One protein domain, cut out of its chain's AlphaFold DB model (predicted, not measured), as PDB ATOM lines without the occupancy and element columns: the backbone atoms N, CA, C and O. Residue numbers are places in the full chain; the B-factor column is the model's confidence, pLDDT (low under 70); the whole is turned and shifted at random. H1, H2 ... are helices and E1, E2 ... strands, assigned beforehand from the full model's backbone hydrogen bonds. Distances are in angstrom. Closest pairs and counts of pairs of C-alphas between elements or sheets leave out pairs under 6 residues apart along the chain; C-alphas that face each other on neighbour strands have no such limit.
ATOM      1  N   TYR A   6     -28.171  20.053 -34.933       92.38
ATOM      2  CA  TYR A   6     -29.124  19.440 -34.016       92.38
ATOM      3  C   TYR A   6     -30.503  19.488 -34.659       92.38
ATOM      4  O   TYR A   6     -30.923  20.546 -35.129       92.38
ATOM      5  N   GLY A   7     -31.174  18.345 -34.718       88.75
ATOM      6  CA  GLY A   7     -32.479  18.196 -35.344       88.75
ATOM      7  C   GLY A   7     -33.459  17.449 -34.451       88.75
ATOM      8  O   GLY A   7     -33.210  17.199 -33.272       88.75
ATOM      9  N   GLU A   8     -34.588  17.078 -35.039       89.62
ATOM     10  CA  GLU A   8     -35.617  16.292 -34.364       89.62
ATOM     11  C   GLU A   8     -35.110  14.895 -33.963       89.62
ATOM     12  O   GLU A   8     -34.100  14.401 -34.475       89.62
ATOM     13  N   LEU A   9     -35.835  14.235 -33.053       89.44
ATOM     14  CA  LEU A   9     -35.564  12.853 -32.621       89.44
ATOM     15  C   LEU A   9     -34.130  12.648 -32.093       89.44
ATOM     16  O   LEU A   9     -33.451  11.682 -32.459       89.44
ATOM     17  N   ASP A  10     -33.658  13.600 -31.278       92.62
ATOM     18  CA  ASP A  10     -32.308  13.632 -30.696       92.62
ATOM     19  C   ASP A  10     -31.186  13.476 -31.744       92.62
ATOM     20  O   ASP A  10     -30.113  12.942 -31.450       92.62
ATOM     21  N   THR A  11     -31.427  13.906 -32.987       96.75
ATOM     22  CA  THR A  11     -30.453  13.778 -34.076       96.75
ATOM     23  C   THR A  11     -29.388  14.859 -33.951       96.75
ATOM     24  O   THR A  11     -29.709  16.046 -33.906       96.75
ATOM     25  N   TYR A  12     -28.116  14.472 -33.934       96.50
ATOM     26  CA  TYR A  12     -27.000  15.408 -33.912       96.50
ATOM     27  C   TYR A  12     -25.847  14.968 -34.808       96.50
ATOM     28  O   TYR A  12     -25.530  13.783 -34.922       96.50
ATOM     29  N   VAL A  13     -25.184  15.957 -35.403       96.94
ATOM     30  CA  VAL A  13     -23.950  15.785 -36.176       96.94
ATOM     31  C   VAL A  13     -22.903  16.714 -35.578       96.94
ATOM     32  O   VAL A  13     -23.021  17.939 -35.670       96.94
ATOM     33  N   ILE A  14     -21.884  16.130 -34.948       95.50
ATOM     34  CA  ILE A  14     -20.801  16.864 -34.285       95.50
ATOM     35  C   ILE A  14     -19.511  16.625 -35.077       95.50
ATOM     36  O   ILE A  14     -18.965  15.521 -35.034       95.50
ATOM     37  N   PRO A  15     -19.004  17.631 -35.816       94.38
ATOM     38  CA  PRO A  15     -17.695  17.537 -36.446       94.38
ATOM     39  C   PRO A  15     -16.598  17.358 -35.391       94.38
ATOM     40  O   PRO A  15     -16.511  18.136 -34.441       94.38
ATOM     41  N   GLY A  16     -15.763  16.343 -35.571       91.88
ATOM     42  CA  GLY A  16     -14.568  16.096 -34.775       91.88
ATOM     43  C   GLY A  16     -13.300  16.604 -35.463       91.88
ATOM     44  O   GLY A  16     -13.331  17.385 -36.418       91.88
ATOM     45  N   PHE A  17     -12.155  16.144 -34.968       91.12
ATOM     46  CA  PHE A  17     -10.845  16.438 -35.550       91.12
ATOM     47  C   PHE A  17     -10.511  15.458 -36.684       91.12
ATOM     48  O   PHE A  17     -11.087  14.376 -36.774       91.12
ATOM     49  N   ASN A  18      -9.565  15.825 -37.554       92.50
ATOM     50  CA  ASN A  18      -9.015  14.948 -38.602       92.50
ATOM     51  C   ASN A  18     -10.064  14.335 -39.552       92.50
ATOM     52  O   ASN A  18      -9.916  13.205 -40.007       92.50
ATOM     53  N   GLY A  19     -11.140  15.073 -39.843       90.06
ATOM     54  CA  GLY A  19     -12.213  14.611 -40.731       90.06
ATOM     55  C   GLY A  19     -13.163  13.583 -40.106       90.06
ATOM     56  O   GLY A  19     -14.015  13.048 -40.810       90.06
ATOM     57  N   ILE A  20     -13.047  13.317 -38.801       94.50
ATOM     58  CA  ILE A  20     -13.980  12.468 -38.055       94.50
ATOM     59  C   ILE A  20     -15.253  13.263 -37.758       94.50
ATOM     60  O   ILE A  20     -15.215  14.470 -37.529       94.50
ATOM     61  N   VAL A  21     -16.392  12.580 -37.745       95.81
ATOM     62  CA  VAL A  21     -17.689  13.148 -37.381       95.81
ATOM     63  C   VAL A  21     -18.432  12.166 -36.485       95.81
ATOM     64  O   VAL A  21     -18.482  10.971 -36.777       95.81
ATOM     65  N   THR A  22     -19.003  12.664 -35.392       96.75
ATOM     66  CA  THR A  22     -19.864  11.876 -34.507       96.75
ATOM     67  C   THR A  22     -21.313  12.080 -34.922       96.75
ATOM     68  O   THR A  22     -21.794  13.214 -34.987       96.75
ATOM     69  N   LEU A  23     -21.997  10.972 -35.193       97.56
ATOM     70  CA  LEU A  23     -23.418  10.938 -35.513       97.56
ATOM     71  C   LEU A  23     -24.186  10.416 -34.309       97.56
ATOM     72  O   LEU A  23     -23.790   9.427 -33.695       97.56
ATOM     73  N   GLY A  24     -25.302  11.052 -34.001       97.19
ATOM     74  CA  GLY A  24     -26.235  10.553 -33.013       97.19
ATOM     75  C   GLY A  24     -27.659  11.016 -33.293       97.19
ATOM     76  O   GLY A  24     -27.928  11.663 -34.294       97.19
ATOM     77  N   GLY A  25     -28.609  10.685 -32.437       95.25
ATOM     78  CA  GLY A  25     -28.416   9.888 -31.237       95.25
ATOM     79  C   GLY A  25     -29.654   9.104 -30.850       95.25
ATOM     80  O   GLY A  25     -30.555   8.855 -31.649       95.25
ATOM     81  N   SER A  26     -29.656   8.709 -29.586       94.31
ATOM     82  CA  SER A  26     -30.781   8.100 -28.898       94.31
ATOM     83  C   SER A  26     -30.800   8.572 -27.443       94.31
ATOM     84  O   SER A  26     -29.777   8.990 -26.861       94.31
ATOM     85  N   ARG A  27     -31.989   8.538 -26.844       93.00
ATOM     86  CA  ARG A  27     -32.206   8.797 -25.424       93.00
ATOM     87  C   ARG A  27     -33.299   7.862 -24.922       93.00
ATOM     88  O   ARG A  27     -34.479   8.114 -25.117       93.00
ATOM     89  N   SER A  28     -32.873   6.815 -24.230       93.19
ATOM     90  CA  SER A  28     -33.764   5.839 -23.607       93.19
ATOM     91  C   SER A  28     -33.644   5.986 -22.098       93.19
ATOM     92  O   SER A  28     -32.638   5.584 -21.515       93.19
ATOM     93  N   PHE A  29     -34.627   6.646 -21.484       92.50
ATOM     94  CA  PHE A  29     -34.685   6.803 -20.030       92.50
ATOM     95  C   PHE A  29     -34.854   5.427 -19.361       92.50
ATOM     96  O   PHE A  29     -35.446   4.533 -19.964       92.50
ATOM     97  N   ASP A  30     -34.266   5.244 -18.177       93.44
ATOM     98  CA  ASP A  30     -34.232   3.983 -17.408       93.44
ATOM     99  C   ASP A  30     -33.650   2.747 -18.121       93.44
ATOM    100  O   ASP A  30     -33.731   1.626 -17.620       93.44
ATOM    101  N   SER A  31     -33.006   2.925 -19.276       95.62
ATOM    102  CA  SER A  31     -32.289   1.844 -19.948       95.62
ATOM    103  C   SER A  31     -30.838   1.779 -19.486       95.62
ATOM    104  O   SER A  31     -30.064   2.718 -19.669       95.62
ATOM    105  N   GLU A  32     -30.439   0.617 -18.980       96.19
ATOM    106  CA  GLU A  32     -29.040   0.290 -18.676       96.19
ATOM    107  C   GLU A  32     -28.372  -0.519 -19.800       96.19
ATOM    108  O   GLU A  32     -27.238  -0.994 -19.671       96.19
ATOM    109  N   ASN A  33     -29.076  -0.713 -20.920       96.62
ATOM    110  CA  ASN A  33     -28.584  -1.532 -22.015       96.62
ATOM    111  C   ASN A  33     -27.414  -0.842 -22.729       96.62
ATOM    112  O   ASN A  33     -27.570   0.202 -23.355       96.62
ATOM    113  N   LYS A  34     -26.242  -1.479 -22.681       96.56
ATOM    114  CA  LYS A  34     -25.020  -1.040 -23.375       96.56
ATOM    115  C   LYS A  34     -24.722  -1.850 -24.642       96.56
ATOM    116  O   LYS A  34     -23.643  -1.715 -25.211       96.56
ATOM    117  N   LYS A  35     -25.630  -2.736 -25.063       97.75
ATOM    118  CA  LYS A  35     -25.471  -3.506 -26.302       97.75
ATOM    119  C   LYS A  35     -25.811  -2.625 -27.498       97.75
ATOM    120  O   LYS A  35     -26.833  -1.946 -27.496       97.75
ATOM    121  N   LEU A  36     -24.980  -2.697 -28.532       97.25
ATOM    122  CA  LEU A  36     -25.264  -2.073 -29.819       97.25
ATOM    123  C   LEU A  36     -26.519  -2.686 -30.448       97.25
ATOM    124  O   LEU A  36     -26.666  -3.909 -30.505       97.25
ATOM    125  N   CYS A  37     -27.400  -1.823 -30.946       96.56
ATOM    126  CA  CYS A  37     -28.571  -2.205 -31.717       96.56
ATOM    127  C   CYS A  37     -28.338  -1.846 -33.197       96.56
ATOM    128  O   CYS A  37     -28.250  -0.655 -33.525       96.56
ATOM    129  N   PRO A  38     -28.257  -2.834 -34.110       96.88
ATOM    130  CA  PRO A  38     -28.058  -2.565 -35.536       96.88
ATOM    131  C   PRO A  38     -29.162  -1.685 -36.139       96.88
ATOM    132  O   PRO A  38     -28.888  -0.836 -36.984       96.88
ATOM    133  N   TYR A  39     -30.404  -1.842 -35.668       97.25
ATOM    134  CA  TYR A  39     -31.546  -1.055 -36.137       97.25
ATOM    135  C   TYR A  39     -31.461   0.413 -35.701       97.25
ATOM    136  O   TYR A  39     -31.695   1.302 -36.517       97.25
ATOM    137  N   GLU A  40     -31.081   0.687 -34.447       96.50
ATOM    138  CA  GLU A  40     -30.878   2.068 -33.982       96.50
ATOM    139  C   GLU A  40     -29.699   2.731 -34.697       96.50
ATOM    140  O   GLU A  40     -29.806   3.884 -35.111       96.50
ATOM    141  N   SER A  41     -28.604   1.994 -34.901       97.00
ATOM    142  CA  SER A  41     -27.414   2.507 -35.589       97.00
ATOM    143  C   SER A  41     -27.728   2.880 -37.043       97.00
ATOM    144  O   SER A  41     -27.394   3.979 -37.496       97.00
ATOM    145  N   ALA A  42     -28.469   2.020 -37.753       96.81
ATOM    146  CA  ALA A  42     -28.973   2.316 -39.091       96.81
ATOM    147  C   ALA A  42     -29.908   3.539 -39.091       96.81
ATOM    148  O   ALA A  42     -29.728   4.447 -39.902       96.81
ATOM    149  N   ALA A  43     -30.853   3.614 -38.150       97.12
ATOM    150  CA  ALA A  43     -31.796   4.727 -38.060       97.12
ATOM    151  C   ALA A  43     -31.106   6.071 -37.771       97.12
ATOM    152  O   ALA A  43     -31.454   7.079 -38.387       97.12
ATOM    153  N   ILE A  44     -30.121   6.107 -36.863       97.62
ATOM    154  CA  ILE A  44     -29.308   7.304 -36.583       97.62
ATOM    155  C   ILE A  44     -28.592   7.760 -37.854       97.62
ATOM    156  O   ILE A  44     -28.633   8.943 -38.205       97.62
ATOM    157  N   ARG A  45     -27.961   6.818 -38.564       96.75
ATOM    158  CA  ARG A  45     -27.217   7.115 -39.787       96.75
ATOM    159  C   ARG A  45     -28.122   7.685 -40.875       96.75
ATOM    160  O   ARG A  45     -27.741   8.676 -41.493       96.75
ATOM    161  N   GLU A  46     -29.302   7.109 -41.087       96.75
ATOM    162  CA  GLU A  46     -30.257   7.610 -42.081       96.75
ATOM    163  C   GLU A  46     -30.753   9.020 -41.740       96.75
ATOM    164  O   GLU A  46     -30.683   9.906 -42.592       96.75
ATOM    165  N   ARG A  47     -31.133   9.295 -40.482       97.19
ATOM    166  CA  ARG A  47     -31.524  10.660 -40.073       97.19
ATOM    167  C   ARG A  47     -30.394  11.673 -40.283       97.19
ATOM    168  O   ARG A  47     -30.633  12.765 -40.796       97.19
ATOM    169  N   CYS A  48     -29.156  11.303 -39.951       96.69
ATOM    170  CA  CYS A  48     -27.996  12.173 -40.148       96.69
ATOM    171  C   CYS A  48     -27.681  12.420 -41.629       96.69
ATOM    172  O   CYS A  48     -27.341  13.545 -41.988       96.69
ATOM    173  N   LYS A  49     -27.802  11.404 -42.497       95.50
ATOM    174  CA  LYS A  49     -27.631  11.566 -43.952       95.50
ATOM    175  C   LYS A  49     -28.691  12.486 -44.544       95.50
ATOM    176  O   LYS A  49     -28.354  13.327 -45.367       95.50
ATOM    177  N   THR A  50     -29.944  12.363 -44.110       94.75
ATOM    178  CA  THR A  50     -31.017  13.268 -44.543       94.75
ATOM    179  C   THR A  50     -30.706  14.714 -44.159       94.75
ATOM    180  O   THR A  50     -30.893  15.617 -44.968       94.75
ATOM    181  N   LEU A  51     -30.178  14.933 -42.950       93.69
ATOM    182  CA  LEU A  51     -29.813  16.266 -42.468       93.69
ATOM    183  C   LEU A  51     -28.558  16.829 -43.158       93.69
ATOM    184  O   LEU A  51     -28.485  18.022 -43.440       93.69
ATOM    185  N   VAL A  52     -27.567  15.976 -43.430       94.19
ATOM    186  CA  VAL A  52     -26.290  16.344 -44.057       94.19
ATOM    187  C   VAL A  52     -25.955  15.328 -45.165       94.19
ATOM    188  O   VAL A  52     -25.217  14.365 -44.926       94.19
ATOM    189  N   PRO A  53     -26.445  15.540 -46.404       94.38
ATOM    190  CA  PRO A  53     -26.346  14.559 -47.496       94.38
ATOM    191  C   PRO A  53     -24.927  14.095 -47.843       94.38
ATOM    192  O   PRO A  53     -24.728  12.945 -48.246       94.38
ATOM    193  N   SER A  54     -23.912  14.941 -47.627       92.75
ATOM    194  CA  SER A  54     -22.503  14.593 -47.861       92.75
ATOM    195  C   SER A  54     -21.993  13.448 -46.973       92.75
ATOM    196  O   SER A  54     -20.965  12.849 -47.287       92.75
ATOM    197  N   LEU A  55     -22.702  13.103 -45.890       94.00
ATOM    198  CA  LEU A  55     -22.383  11.959 -45.026       94.00
ATOM    199  C   LEU A  55     -22.682  10.599 -45.670       94.00
ATOM    200  O   LEU A  55     -22.267   9.569 -45.137       94.00
ATOM    201  N   SER A  56     -23.366  10.561 -46.817       94.00
ATOM    202  CA  SER A  56     -23.729   9.309 -47.501       94.00
ATOM    203  C   SER A  56     -22.518   8.427 -47.824       94.00
ATOM    204  O   SER A  56     -22.604   7.206 -47.717       94.00
TER     205      SER A  56
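AT A GLANCE: This is residues 6 to 56 of the 127 residues of the protein "DAO domain-containing protein" of Solenopsis invicta (UniProt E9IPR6). A two-stranded hairpin, E1 and E2, has helix H1 packed crosswise on it, nearer E2, while residues 28 to 39 stick out as a long loop running into H1. The 51 printed residues hold E1, E2, H1 and H2 in that order, a mixed class with one antiparallel sheet, E1 - E2. The whole is only just compact, close to loose, with a radius of gyration of the C-alphas of 11.7 A, and spans 33 by 22 by 19 A.

HOW THE PARTS SIT: E1, residues 12 to 15, and E2, residues 21 to 24, form an antiparallel hairpin at 168 degrees; N 12 and O 24 are 2.8 A apart, within hydrogen-bond range. The closest C-alphas of E2 and H1, residues 38 to 51, are those of Gly 24 and Ile 44, 5.7 A apart. Every O i to N i+4 pair of H1 is within hydrogen-bond range; H2, residues 53 to 56, is too short for one. H1, with residues 48 to 49 alone, and H2 only just touch, only at the corner, with 3 pairs of C-alphas within 8 A, the closest Lys 49 and Leu 55 at 5.4 A. H2 is apart from E1 and E2.

IN THESE COORDINATES: E1 begins at C-alpha 12, (-27.000, 15.408, -33.912). H1 is 20.1 A long; H2 ends at C-alpha 56, (-23.729, 9.309, -47.501).

THE WHOLE: The C-alphas of Asn 18 and Asp 30 are the two farthest apart, 34.7 A. The link E2 to H1 is long; the printed part has no cut, and no printed residue is under 70 in pLDDT.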